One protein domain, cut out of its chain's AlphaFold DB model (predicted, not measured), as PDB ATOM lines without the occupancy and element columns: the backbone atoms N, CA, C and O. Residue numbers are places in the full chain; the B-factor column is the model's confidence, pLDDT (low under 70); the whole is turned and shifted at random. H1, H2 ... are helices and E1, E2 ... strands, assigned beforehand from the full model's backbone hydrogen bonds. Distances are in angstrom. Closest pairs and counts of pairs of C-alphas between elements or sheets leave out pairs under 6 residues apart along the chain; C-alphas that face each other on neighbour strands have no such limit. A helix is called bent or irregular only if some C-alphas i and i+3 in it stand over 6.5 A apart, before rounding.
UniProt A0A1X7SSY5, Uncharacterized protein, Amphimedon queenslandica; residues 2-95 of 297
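This is residues 2 to 95 of the 297 residues of an uncharacterized protein of Amphimedon queenslandica (UniProt A0A1X7SSY5). Two parts sit end to end: a cluster of four helices, where H1 and H7 pack on H5 and H6 meets H5 at a corner, and a small antiparallel sheet of three strands, whose E2 and E3 form a hairpin reaching the far tip. Between E1 and E2 the backbone makes a wide loop through three short helices, H2, H3 and H4. The printed part has 94 residues, with seven named helices and three named strands in the order H1 E1 H2 H3 H4 E2 E3 H5 H6 H7; the class is mixed, and the sheet runs E1 E3 E2. The whole is compact, with a radius of gyration of the C-alphas of 13.7 A, but only just elongated, spanning 41 by 27 by 18 A.

H1, residues 2 to 10, touches H5, residues 52 to 64, at a steep tilt of 69 degrees, only just short of about perpendicular, and they run opposite ways; the closest C-alphas, of Tyr 6 and Ala 59, are 4.0 A apart. H1 and H5 each only graze the sheet, with residues 4 to 8 and 54 to 58. E1, residues 15 to 17, is antiparallel to the inner strand E3, residues 44 to 49, with N 16 and O 47 within hydrogen-bond range at 2.9 A. H2, residues 18 to 21, only grazes the sheet. H3, residues 26 to 29, is apart from H2, and it and H4, residues 31 to 34, meet only through their link; neither is on the sheet. E2, residues 36 to 41, forms a hairpin with E3, with N 46 and O 39 at 2.8 A. H5 is the hub. It touches H6, residues 67 to 76, only at the corner, with residues 63 to 64 alone; the closest C-alphas, of Ile 63 and Thr 70, are 5.2 A apart. It touches H7, residues 81 to 94, at a steep tilt of 51 degrees, the same way; the closest C-alphas, of Glu 56 and Cys 86, are 4.7 A apart. H6 and H7 are close but not clearly touching. Every O i to N i+4 pair is within hydrogen-bond range in H1 and H5, against 4 of 6 in H6 and 8 of 10 in H7; H2, H3 and H4 are too short for such a pair.

H1 begins at C-alpha 2, (172.469, 78.489, 114.190), and is 12.2 A long. E1 is 7.2 A, H2 and H3 are 5.1 A each, and H4 is 5.5 A. E2 is 15.6 A and E3 16.8 A, E3 beginning at C-alpha 44, (176.408, 55.765, 118.918). H5 is 18.2 A and H6 14.7 A. H7, 20.0 A, is irregular, with C-alphas 82 and 85 standing 7.5 A apart, and ends at C-alpha 94, (174.706, 93.910, 116.067).

The two C-alphas farthest apart, of Asp 43 and His 95, are 44.4 A apart. The printed part has no cut, and no link is long. The mean pLDDT of the printed part is 88.1; residues 25 to 30 are under 70.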
ATOM      1  N   CYS A   2     172.299  77.419 113.197       92.81
ATOM      2  CA  CYS A   2     172.469  78.489 114.190       92.81
ATOM      3  C   CYS A   2     171.648  78.256 115.473       92.81
ATOM      4  O   CYS A   2     172.196  78.301 116.566       92.81
ATOM      5  N   GLN A   3     170.366  77.887 115.348       91.75
ATOM      6  CA  GLN A   3     169.537  77.528 116.507       91.75
ATOM      7  C   GLN A   3     170.094  76.336 117.295       91.75
ATOM      8  O   GLN A   3     170.109  76.363 118.517       91.75
ATOM      9  N   LEU A   4     170.567  75.293 116.604       92.50
ATOM     10  CA  LEU A   4     171.177  74.126 117.244       92.50
ATOM     11  C   LEU A   4     172.447  74.523 118.010       92.50
ATOM     12  O   LEU A   4     172.646  74.065 119.129       92.50
ATOM     13  N   ALA A   5     173.275  75.390 117.423       93.94
ATOM     14  CA  ALA A   5     174.473  75.918 118.062       93.94
ATOM     15  C   ALA A   5     174.129  76.699 119.338       93.94
ATOM     16  O   ALA A   5     174.705  76.423 120.385       93.94
ATOM     17  N   TYR A   6     173.135  77.592 119.268       94.12
ATOM     18  CA  TYR A   6     172.642  78.340 120.424       94.12
ATOM     19  C   TYR A   6     172.085  77.424 121.517       94.12
ATOM     20  O   TYR A   6     172.523  77.510 122.657       94.12
ATOM     21  N   THR A   7     171.177  76.504 121.180       92.19
ATOM     22  CA  THR A   7     170.592  75.580 122.161       92.19
ATOM     23  C   THR A   7     171.664  74.722 122.826       92.19
ATOM     24  O   THR A   7     171.609  74.511 124.031       92.19
ATOM     25  N   ASN A   8     172.643  74.217 122.074       92.44
ATOM     26  CA  ASN A   8     173.722  73.427 122.663       92.44
ATOM     27  C   ASN A   8     174.650  74.286 123.530       92.44
ATOM     28  O   ASN A   8     174.995  73.846 124.620       92.44
ATOM     29  N   LEU A   9     174.978  75.514 123.112       93.25
ATOM     30  CA  LEU A   9     175.770  76.443 123.923       93.25
ATOM     31  C   LEU A   9     175.058  76.775 125.245       93.25
ATOM     32  O   LEU A   9     175.648  76.615 126.306       93.25
ATOM     33  N   ALA A  10     173.767  77.115 125.185       92.12
ATOM     34  CA  ALA A  10     172.930  77.405 126.353       92.12
ATOM     35  C   ALA A  10     172.777  76.216 127.317       92.12
ATOM     36  O   ALA A  10     172.516  76.409 128.498       92.12
ATOM     37  N   ASN A  11     172.933  74.985 126.825       92.00
ATOM     38  CA  ASN A  11     172.903  73.768 127.640       92.00
ATOM     39  C   ASN A  11     174.307  73.235 127.983       92.00
ATOM     40  O   ASN A  11     174.416  72.103 128.456       92.00
ATOM     41  N   THR A  12     175.371  73.993 127.689       91.50
ATOM     42  CA  THR A  12     176.774  73.597 127.912       91.50
ATOM     43  C   THR A  12     177.126  72.254 127.250       91.50
ATOM     44  O   THR A  12     177.854  71.421 127.790       91.50
ATOM     45  N   ARG A  13     176.578  72.008 126.054       91.44
ATOM     46  CA  ARG A  13     176.814  70.800 125.253       91.44
ATOM     47  C   ARG A  13     177.681  71.120 124.043       91.44
ATOM     48  O   ARG A  13     177.405  72.058 123.301       91.44
ATOM     49  N   MET A  14     178.696  70.289 123.818       90.50
ATOM     50  CA  MET A  14     179.561  70.349 122.629       90.50
ATOM     51  C   MET A  14     179.235  69.248 121.616       90.50
ATOM     52  O   MET A  14     179.540  69.377 120.434       90.50
ATOM     53  N   THR A  15     178.586  68.178 122.076       92.25
ATOM     54  CA  THR A  15     178.235  67.013 121.268       92.25
ATOM     55  C   THR A  15     176.720  66.828 121.231       92.25
ATOM     56  O   THR A  15     176.002  67.171 122.174       92.25
ATOM     57  N   PHE A  16     176.209  66.313 120.118       89.50
ATOM     58  CA  PHE A  16     174.783  66.072 119.907       89.50
ATOM     59  C   PHE A  16     174.556  64.835 119.037       89.50
ATOM     60  O   PHE A  16     175.434  64.402 118.290       89.50
ATOM     61  N   SER A  17     173.374  64.235 119.163       88.50
ATOM     62  CA  SER A  17     173.010  63.021 118.427       88.50
ATOM     63  C   SER A  17     172.413  63.326 117.051       88.50
ATOM     64  O   SER A  17     171.932  64.433 116.788       88.50
ATOM     65  N   SER A  18     172.363  62.307 116.187       83.75
ATOM     66  CA  SER A  18     171.696  62.379 114.877       83.75
ATOM     67  C   SER A  18     170.234  62.838 114.971       83.75
ATOM     68  O   SER A  18     169.759  63.569 114.104       83.75
ATOM     69  N   HIS A  19     169.528  62.483 116.051       83.38
ATOM     70  CA  HIS A  19     168.146  62.908 116.288       83.38
ATOM     71  C   HIS A  19     168.017  64.436 116.341       83.38
ATOM     72  O   HIS A  19     167.100  65.009 115.756       83.38
ATOM     73  N   GLN A  20     168.964  65.124 116.984       82.50
ATOM     74  CA  GLN A  20     168.949  66.589 117.064       82.50
ATOM     75  C   GLN A  20     169.175  67.246 115.687       82.50
ATOM     76  O   GLN A  20     168.716  68.368 115.459       82.50
ATOM     77  N   LEU A  21     169.803  66.532 114.744       83.00
ATOM     78  CA  LEU A  21     170.047  66.991 113.372       83.00
ATOM     79  C   LEU A  21     168.871  66.787 112.421       83.00
ATOM     80  O   LEU A  21     168.858  67.392 111.349       83.00
ATOM     81  N   GLN A  22     167.856  66.006 112.796       76.06
ATOM     82  CA  GLN A  22     166.677  65.795 111.946       76.06
ATOM     83  C   GLN A  22     165.936  67.104 111.639       76.06
ATOM     84  O   GLN A  22     165.346  67.235 110.568       76.06
ATOM     85  N   SER A  23     166.031  68.080 112.547       73.25
ATOM     86  CA  SER A  23     165.462  69.424 112.406       73.25
ATOM     87  C   SER A  23     166.155  70.304 111.353       73.25
ATOM     88  O   SER A  23     165.627  71.358 110.996       73.25
ATOM     89  N   LEU A  24     167.334  69.913 110.851       79.25
ATOM     90  CA  LEU A  24     168.053  70.666 109.824       79.25
ATOM     91  C   LEU A  24     167.427  70.449 108.438       79.25
ATOM     92  O   LEU A  24     166.992  69.346 108.101       79.25
ATOM     93  N   SER A  25     167.410  71.504 107.618       69.88
ATOM     94  CA  SER A  25     166.943  71.432 106.229       69.88
ATOM     95  C   SER A  25     167.848  70.537 105.377       69.88
ATOM     96  O   SER A  25     169.032  70.382 105.666       69.88
ATOM     97  N   GLU A  26     167.307  69.958 104.303       64.00
ATOM     98  CA  GLU A  26     168.062  69.067 103.404       64.00
ATOM     99  C   GLU A  26     169.289  69.740 102.779       64.00
ATOM    100  O   GLU A  26     170.340  69.116 102.703       64.00
ATOM    101  N   ALA A  27     169.205  71.037 102.466       59.78
ATOM    102  CA  ALA A  27     170.323  71.831 101.941       59.78
ATOM    103  C   ALA A  27     171.535  71.917 102.890       59.78
ATOM    104  O   ALA A  27     172.629  72.273 102.474       59.78
ATOM    105  N   VAL A  28     171.341  71.619 104.174       63.38
ATOM    106  CA  VAL A  28     172.400  71.591 105.187       63.38
ATOM    107  C   VAL A  28     172.937  70.170 105.400       63.38
ATOM    108  O   VAL A  28     173.975  69.993 106.022       63.38
ATOM    109  N   LYS A  29     172.257  69.134 104.900       64.62
ATOM    110  CA  LYS A  29     172.652  67.733 105.117       64.62
ATOM    111  C   LYS A  29     173.760  67.270 104.170       64.62
ATOM    112  O   LYS A  29     174.382  66.249 104.449       64.62
ATOM    113  N   GLU A  30     174.040  68.021 103.103       68.06
ATOM    114  CA  GLU A  30     175.255  67.838 102.305       68.06
ATOM    115  C   GLU A  30     176.463  68.350 103.104       68.06
ATOM    116  O   GLU A  30     176.736  69.547 103.181       68.06
ATOM    117  N   ASP A  31     177.132  67.413 103.782       76.00
ATOM    118  CA  ASP A  31     178.371  67.608 104.551       76.00
ATOM    119  C   ASP A  31     178.306  68.660 105.679       76.00
ATOM    120  O   ASP A  31     179.329  69.103 106.195       76.00
ATOM    121  N   TYR A  32     177.109  69.100 106.091       82.19
ATOM    122  CA  TYR A  32     176.932  70.133 107.124       82.19
ATOM    123  C   TYR A  32     177.727  71.412 106.844       82.19
ATOM    124  O   TYR A  32     178.197  72.077 107.774       82.19
ATOM    125  N   LEU A  33     177.880  71.747 105.555       85.44
ATOM    126  CA  LEU A  33     178.695  72.864 105.066       85.44
ATOM    127  C   LEU A  33     180.173  72.781 105.501       85.44
ATOM    128  O   LEU A  33     180.852  73.804 105.572       85.44
ATOM    129  N   GLY A  34     180.653  71.588 105.856       89.00
ATOM    130  CA  GLY A  34     181.987  71.367 106.403       89.00
ATOM    131  C   GLY A  34     182.200  71.978 107.791       89.00
ATOM    132  O   GLY A  34     183.340  72.211 108.166       89.00
ATOM    133  N   LEU A  35     181.145  72.291 108.555       91.56
ATOM    134  CA  LEU A  35     181.260  72.933 109.881       91.56
ATOM    135  C   LEU A  35     181.141  71.957 111.054       91.56
ATOM    136  O   LEU A  35     181.312  72.352 112.212       91.56
ATOM    137  N   MET A  36     180.827  70.694 110.775       91.38
ATOM    138  CA  MET A  36     180.648  69.652 111.776       91.38
ATOM    139  C   MET A  36     181.529  68.452 111.468       91.38
ATOM    140  O   MET A  36     181.833  68.163 110.317       91.38
ATOM    141  N   THR A  37     181.890  67.726 112.517       91.56
ATOM    142  CA  THR A  37     182.511  66.410 112.408       91.56
ATOM    143  C   THR A  37     181.633  65.363 113.077       91.56
ATOM    144  O   THR A  37     180.861  65.665 113.993       91.56
ATOM    145  N   LYS A  38     181.752  64.132 112.590       91.44
ATOM    146  CA  LYS A  38     181.067  62.948 113.096       91.44
ATOM    147  C   LYS A  38     182.098  62.013 113.715       91.44
ATOM    148  O   LYS A  38     183.150  61.773 113.128       91.44
ATOM    149  N   PHE A  39     181.762  61.442 114.862       91.06
ATOM    150  CA  PHE A  39     182.547  60.394 115.505       91.06
ATOM    151  C   PHE A  39     181.622  59.382 116.183       91.06
ATOM    152  O   PHE A  39     180.432  59.638 116.365       91.06
ATOM    153  N   THR A  40     182.164  58.218 116.528       92.38
ATOM    154  CA  THR A  40     181.419  57.165 117.225       92.38
ATOM    155  C   THR A  40     181.845  57.135 118.684       92.38
ATOM    156  O   THR A  40     183.037  57.068 118.980       92.38
ATOM    157  N   GLU A  41     180.874  57.160 119.587       89.94
ATOM    158  CA  GLU A  41     181.082  57.051 121.028       89.94
ATOM    159  C   GLU A  41     180.111  56.002 121.577       89.94
ATOM    160  O   GLU A  41     178.903  56.151 121.417       89.94
ATOM    161  N   TYR A  42     180.625  54.926 122.184       87.81
ATOM    162  CA  TYR A  42     179.821  53.792 122.678       87.81
ATOM    163  C   TYR A  42     178.834  53.229 121.637       87.81
ATOM    164  O   TYR A  42     177.659  53.032 121.930       87.81
ATOM    165  N   ASP A  43     179.312  53.013 120.408       88.06
ATOM    166  CA  ASP A  43     178.521  52.544 119.256       88.06
ATOM    167  C   ASP A  43     177.392  53.496 118.803       88.06
ATOM    168  O   ASP A  43     176.631  53.170 117.889       88.06
ATOM    169  N   GLU A  44     177.317  54.710 119.361       88.56
ATOM    170  CA  GLU A  44     176.408  55.765 118.918       88.56
ATOM    171  C   GLU A  44     177.128  56.816 118.068       88.56
ATOM    172  O   GLU A  44     178.213  57.296 118.398       88.56
ATOM    173  N   GLU A  45     176.483  57.239 116.980       89.69
ATOM    174  CA  GLU A  45     176.974  58.349 116.166       89.69
ATOM    175  C   GLU A  45     176.728  59.688 116.873       89.69
ATOM    176  O   GLU A  45     175.584  60.086 117.137       89.69
ATOM    177  N   LYS A  46     177.818  60.403 117.151       91.88
ATOM    178  CA  LYS A  46     177.825  61.744 117.732       91.88
ATOM    179  C   LYS A  46     178.364  62.749 116.729       91.88
ATOM    180  O   LYS A  46     179.162  62.438 115.844       91.88
ATOM    181  N   TYR A  47     177.923  63.983 116.907       92.38
ATOM    182  CA  TYR A  47     178.306  65.117 116.091       92.38
ATOM    183  C   TYR A  47     178.755  66.252 116.989       92.38
ATOM    184  O   TYR A  47     178.227  66.431 118.086       92.38
ATOM    185  N   GLN A  48     179.699  67.037 116.500       93.56
ATOM    186  CA  GLN A  48     180.127  68.280 117.128       93.56
ATOM    187  C   GLN A  48     180.511  69.283 116.047       93.56
ATOM    188  O   GLN A  48     180.820  68.902 114.914       93.56
ATOM    189  N   PHE A  49     180.511  70.568 116.386       94.25
ATOM    190  CA  PHE A  49     181.124  71.568 115.514       94.25
ATOM    191  C   PHE A  49     182.637  71.342 115.444       94.25
ATOM    192  O   PHE A  49     183.237  70.851 116.398       94.25
ATOM    193  N   LEU A  50     183.262  71.709 114.323       94.38
ATOM    194  CA  LEU A  50     184.713  71.551 114.142       94.38
ATOM    195  C   LEU A  50     185.537  72.244 115.235       94.38
ATOM    196  O   LEU A  50     186.630  71.793 115.565       94.38
ATOM    197  N   HIS A  51     185.019  73.343 115.777       93.94
ATOM    198  CA  HIS A  51     185.635  74.083 116.867       93.94
ATOM    199  C   HIS A  51     184.558  74.789 117.697       93.94
ATOM    200  O   HIS A  51     183.523  75.189 117.153       93.94
ATOM    201  N   LEU A  52     184.807  74.997 118.995       92.06
ATOM    202  CA  LEU A  52     183.863  75.676 119.890       92.06
ATOM    203  C   LEU A  52     183.528  77.092 119.396       92.06
ATOM    204  O   LEU A  52     182.361  77.464 119.359       92.06
ATOM    205  N   SER A  53     184.514  77.832 118.882       92.88
ATOM    206  CA  SER A  53     184.271  79.177 118.337       92.88
ATOM    207  C   SER A  53     183.317  79.200 117.139       92.88
ATOM    208  O   SER A  53     182.627  80.194 116.931       92.88
ATOM    209  N   ILE A  54     183.217  78.108 116.371       94.81
ATOM    210  CA  ILE A  54     182.227  77.986 115.291       94.81
ATOM    211  C   ILE A  54     180.828  77.829 115.891       94.81
ATOM    212  O   ILE A  54     179.887  78.468 115.421       94.81
ATOM    213  N   GLN A  55     180.684  77.021 116.947       95.12
ATOM    214  CA  GLN A  55     179.427  76.911 117.691       95.12
ATOM    215  C   GLN A  55     179.025  78.267 118.285       95.12
ATOM    216  O   GLN A  55     177.889  78.698 118.101       95.12
ATOM    217  N   GLU A  56     179.951  78.968 118.935       96.06
ATOM    218  CA  GLU A  56     179.717  80.283 119.543       96.06
ATOM    219  C   GLU A  56     179.345  81.344 118.503       96.06
ATOM    220  O   GLU A  56     178.410  82.116 118.720       96.06
ATOM    221  N   PHE A  57     180.011  81.354 117.344       96.44
ATOM    222  CA  PHE A  57     179.690  82.259 116.242       96.44
ATOM    223  C   PHE A  57     178.305  81.975 115.647       96.44
ATOM    224  O   PHE A  57     177.509  82.891 115.438       96.44
ATOM    225  N   LEU A  58     177.973  80.705 115.398       95.81
ATOM    226  CA  LEU A  58     176.656  80.326 114.879       95.81
ATOM    227  C   LEU A  58     175.541  80.603 115.895       95.81
ATOM    228  O   LEU A  58     174.439  80.992 115.497       95.81
ATOM    229  N   ALA A  59     175.819  80.432 117.189       95.69
ATOM    230  CA  ALA A  59     174.925  80.839 118.263       95.69
ATOM    231  C   ALA A  59     174.726  82.360 118.256       95.69
ATOM    232  O   ALA A  59     173.588  82.823 118.247       95.69
ATOM    233  N   ALA A  60     175.802  83.140 118.144       96.62
ATOM    234  CA  ALA A  60     175.727  84.595 118.056       96.62
ATOM    235  C   ALA A  60     174.923  85.061 116.838       96.62
ATOM    236  O   ALA A  60     174.102  85.968 116.947       96.62
ATOM    237  N   TRP A  61     175.081  84.392 115.693       96.12
ATOM    238  CA  TRP A  61     174.280  84.654 114.499       96.12
ATOM    239  C   TRP A  61     172.791  84.380 114.723       96.12
ATOM    240  O   TRP A  61     171.940  85.131 114.246       96.12
ATOM    241  N   TRP A  62     172.457  83.308 115.450       95.12
ATOM    242  CA  TRP A  62     171.074  83.033 115.837       95.12
ATOM    243  C   TRP A  62     170.509  84.151 116.710       95.12
ATOM    244  O   TRP A  62     169.419  84.642 116.420       95.12
ATOM    245  N   ILE A  63     171.264  84.571 117.728       94.56
ATOM    246  CA  ILE A  63     170.881  85.641 118.653       94.56
ATOM    247  C   ILE A  63     170.665  86.941 117.876       94.56
ATOM    248  O   ILE A  63     169.560  87.467 117.888       94.56
ATOM    249  N   ALA A  64     171.656  87.390 117.099       93.94
ATOM    250  CA  ALA A  64     171.618  88.645 116.345       93.94
ATOM    251  C   ALA A  64     170.429  88.754 115.372       93.94
ATOM    252  O   ALA A  64     169.935  89.849 115.113       93.94
ATOM    253  N   LYS A  65     169.936  87.631 114.831       91.31
ATOM    254  CA  LYS A  65     168.756  87.613 113.948       91.31
ATOM    255  C   LYS A  65     167.419  87.739 114.683       91.31
ATOM    256  O   LYS A  65     166.409  87.987 114.030       91.31
ATOM    257  N   HIS A  66     167.395  87.588 116.003       87.62
ATOM    258  CA  HIS A  66     166.192  87.685 116.824       87.62
ATOM    259  C   HIS A  66     166.207  88.966 117.663       87.62
ATOM    260  O   HIS A  66     166.098  88.886 118.878       87.62
ATOM    261  N   GLU A  67     166.291  90.130 117.011       72.19
ATOM    262  CA  GLU A  67     166.446  91.484 117.587       72.19
ATOM    263  C   GLU A  67     165.866  91.678 119.005       72.19
ATOM    264  O   GLU A  67     166.613  91.965 119.933       72.19
ATOM    265  N   LYS A  68     164.566  91.424 119.221       74.56
ATOM    266  CA  LYS A  68     163.926  91.581 120.547       74.56
ATOM    267  C   LYS A  68     164.462  90.636 121.626       74.56
ATOM    268  O   LYS A  68     164.515  91.000 122.791       74.56
ATOM    269  N   LYS A  69     164.830  89.415 121.243       80.12
ATOM    270  CA  LYS A  69     165.439  88.425 122.138       80.12
ATOM    271  C   LYS A  69     166.937  88.649 122.295       80.12
ATOM    272  O   LYS A  69     167.496  88.158 123.261       80.12
ATOM    273  N   THR A  70     167.595  89.361 121.377       85.94
ATOM    274  CA  THR A  70     169.038  89.635 121.452       85.94
ATOM    275  C   THR A  70     169.394  90.288 122.777       85.94
ATOM    276  O   THR A  70     170.315  89.842 123.450       85.94
ATOM    277  N   GLU A  71     168.639  91.307 123.173       87.38
ATOM    278  CA  GLU A  71     168.900  92.084 124.385       87.38
ATOM    279  C   GLU A  71     168.588  91.294 125.661       87.38
ATOM    280  O   GLU A  71     169.318  91.410 126.643       87.38
ATOM    281  N   GLU A  72     167.542  90.461 125.633       87.50
ATOM    282  CA  GLU A  72     167.199  89.530 126.717       87.50
ATOM    283  C   GLU A  72     168.292  88.470 126.891       87.50
ATOM    284  O   GLU A  72     168.824  88.304 127.980       87.50
ATOM    285  N   VAL A  73     168.713  87.824 125.801       86.69
ATOM    286  CA  VAL A  73     169.792  86.828 125.818       86.69
ATOM    287  C   VAL A  73     171.109  87.464 126.257       86.69
ATOM    288  O   VAL A  73     171.847  86.875 127.041       86.69
ATOM    289  N   PHE A  74     171.409  88.677 125.787       87.44
ATOM    290  CA  PHE A  74     172.593  89.409 126.226       87.44
ATOM    291  C   PHE A  74     172.552  89.660 127.733       87.44
ATOM    292  O   PHE A  74     173.560  89.462 128.400       87.44
ATOM    293  N   LYS A  75     171.391  90.052 128.271       87.44
ATOM    294  CA  LYS A  75     171.181  90.261 129.706       87.44
ATOM    295  C   LYS A  75     171.378  88.980 130.509       87.44
ATOM    296  O   LYS A  75     172.099  88.995 131.500       87.44
ATOM    297  N   ASP A  76     170.733  87.902 130.082       88.94
ATOM    298  CA  ASP A  76     170.676  86.643 130.824       88.94
ATOM    299  C   ASP A  76     172.036  85.935 130.867       88.94
ATOM    300  O   ASP A  76     172.327  85.221 131.825       88.94
ATOM    301  N   HIS A  77     172.881  86.162 129.858       88.50
ATOM    302  CA  HIS A  77     174.190  85.524 129.730       88.50
ATOM    303  C   HIS A  77     175.378  86.480 129.912       88.50
ATOM    304  O   HIS A  77     176.513  86.073 129.674       88.50
ATOM    305  N   PHE A  78     175.159  87.739 130.314       85.25
ATOM    306  CA  PHE A  78     176.239  88.730 130.413       85.25
ATOM    307  C   PHE A  78     177.373  88.281 131.348       85.25
ATOM    308  O   PHE A  78     178.548  88.428 131.012       85.25
ATOM    309  N   ASP A  79     177.005  87.702 132.493       81.06
ATOM    310  CA  ASP A  79     177.932  87.199 133.511       81.06
ATOM    311  C   ASP A  79     178.239  85.691 133.344       81.06
ATOM    312  O   ASP A  79     178.863  85.080 134.208       81.06
ATOM    313  N   ASP A  80     177.807  85.068 132.238       83.44
ATOM    314  CA  ASP A  80     178.089  83.662 131.935       83.44
ATOM    315  C   ASP A  80     179.399  83.537 131.146       83.44
ATOM    316  O   ASP A  80     179.481  83.867 129.956       83.44
ATOM    317  N   ASP A  81     180.436  83.014 131.804       80.50
ATOM    318  CA  ASP A  81     181.755  82.816 131.200       80.50
ATOM    319  C   ASP A  81     181.708  81.967 129.913       80.50
ATOM    320  O   ASP A  81     182.493  82.217 128.994       80.50
ATOM    321  N   HIS A  82     180.754  81.033 129.785       84.88
ATOM    322  CA  HIS A  82     180.593  80.201 128.581       84.88
ATOM    323  C   HIS A  82     180.079  80.994 127.378       84.88
ATOM    324  O   HIS A  82     180.253  80.575 126.235       84.88
ATOM    325  N   PHE A  83     179.443  82.140 127.615       89.94
ATOM    326  CA  PHE A  83     178.885  82.981 126.564       89.94
ATOM    327  C   PHE A  83     179.816  84.105 126.132       89.94
ATOM    328  O   PHE A  83     179.519  84.771 125.146       89.94
ATOM    329  N   ARG A  84     180.965  84.319 126.778       88.75
ATOM    330  CA  ARG A  84     181.818  85.494 126.515       88.75
ATOM    331  C   ARG A  84     182.235  85.645 125.059       88.75
ATOM    332  O   ARG A  84     182.087  86.723 124.484       88.75
ATOM    333  N   MET A  85     182.712  84.570 124.435       90.75
ATOM    334  CA  MET A  85     183.050  84.579 123.008       90.75
ATOM    335  C   MET A  85     181.810  84.764 122.128       90.75
ATOM    336  O   MET A  85     181.846  85.522 121.159       90.75
ATOM    337  N   CYS A  86     180.686  84.143 122.493       94.50
ATOM    338  CA  CYS A  86     179.415  84.340 121.802       94.50
ATOM    339  C   CYS A  86     178.958  85.808 121.862       94.50
ATOM    340  O   CYS A  86     178.638  86.389 120.830       94.50
ATOM    341  N   LEU A  87     179.011  86.452 123.031       93.38
ATOM    342  CA  LEU A  87     178.634  87.853 123.223       93.38
ATOM    343  C   LEU A  87     179.557  88.816 122.478       93.38
ATOM    344  O   LEU A  87     179.082  89.820 121.955       93.38
ATOM    345  N   ARG A  88     180.850  88.498 122.348       94.44
ATOM    346  CA  ARG A  88     181.768  89.239 121.467       94.44
ATOM    347  C   ARG A  88     181.311  89.202 120.012       94.44
ATOM    348  O   ARG A  88     181.246  90.245 119.365       94.44
ATOM    349  N   PHE A  89     180.921  88.030 119.511       96.06
ATOM    350  CA  PHE A  89     180.343  87.926 118.173       96.06
ATOM    351  C   PHE A  89     178.993  88.640 118.066       96.06
ATOM    352  O   PHE A  89     178.754  89.308 117.066       96.06
ATOM    353  N   VAL A  90     178.125  88.564 119.083       95.69
ATOM    354  CA  VAL A  90     176.862  89.327 119.114       95.69
ATOM    355  C   VAL A  90     177.152  90.823 119.021       95.69
ATOM    356  O   VAL A  90     176.518  91.509 118.220       95.69
ATOM    357  N   ALA A  91     178.137  91.323 119.769       95.75
ATOM    358  CA  ALA A  91     178.550  92.718 119.718       95.75
ATOM    359  C   ALA A  91     179.000  93.118 118.308       95.75
ATOM    360  O   ALA A  91     178.505  94.113 117.787       95.75
ATOM    361  N   GLY A  92     179.846  92.316 117.656       96.62
ATOM    362  CA  GLY A  92     180.287  92.580 116.283       96.62
ATOM    363  C   GLY A  92     179.189  92.470 115.222       96.62
ATOM    364  O   GLY A  92     179.199  93.221 114.252       96.62
ATOM    365  N   LEU A  93     178.216  91.571 115.399       95.81
ATOM    366  CA  LEU A  93     177.114  91.368 114.449       95.81
ATOM    367  C   LEU A  93     175.998  92.411 114.571       95.81
ATOM    368  O   LEU A  93     175.267  92.632 113.608       95.81
ATOM    369  N   THR A  94     175.820  92.994 115.758       94.44
ATOM    370  CA  THR A  94     174.706  93.910 116.067       94.44
ATOM    371  C   THR A  94     175.154  95.346 116.297       94.44
ATOM    372  O   THR A  94     174.312  96.222 116.481       94.44
ATOM    373  N   HIS A  95     176.467  95.579 116.375       95.19
ATOM    374  CA  HIS A  95     177.085  96.848 116.763       95.19
ATOM    375  C   HIS A  95     176.582  97.417 118.103       95.19
ATOM    376  O   HIS A  95     176.862  98.569 118.438       95.19
TER     377      HIS A  95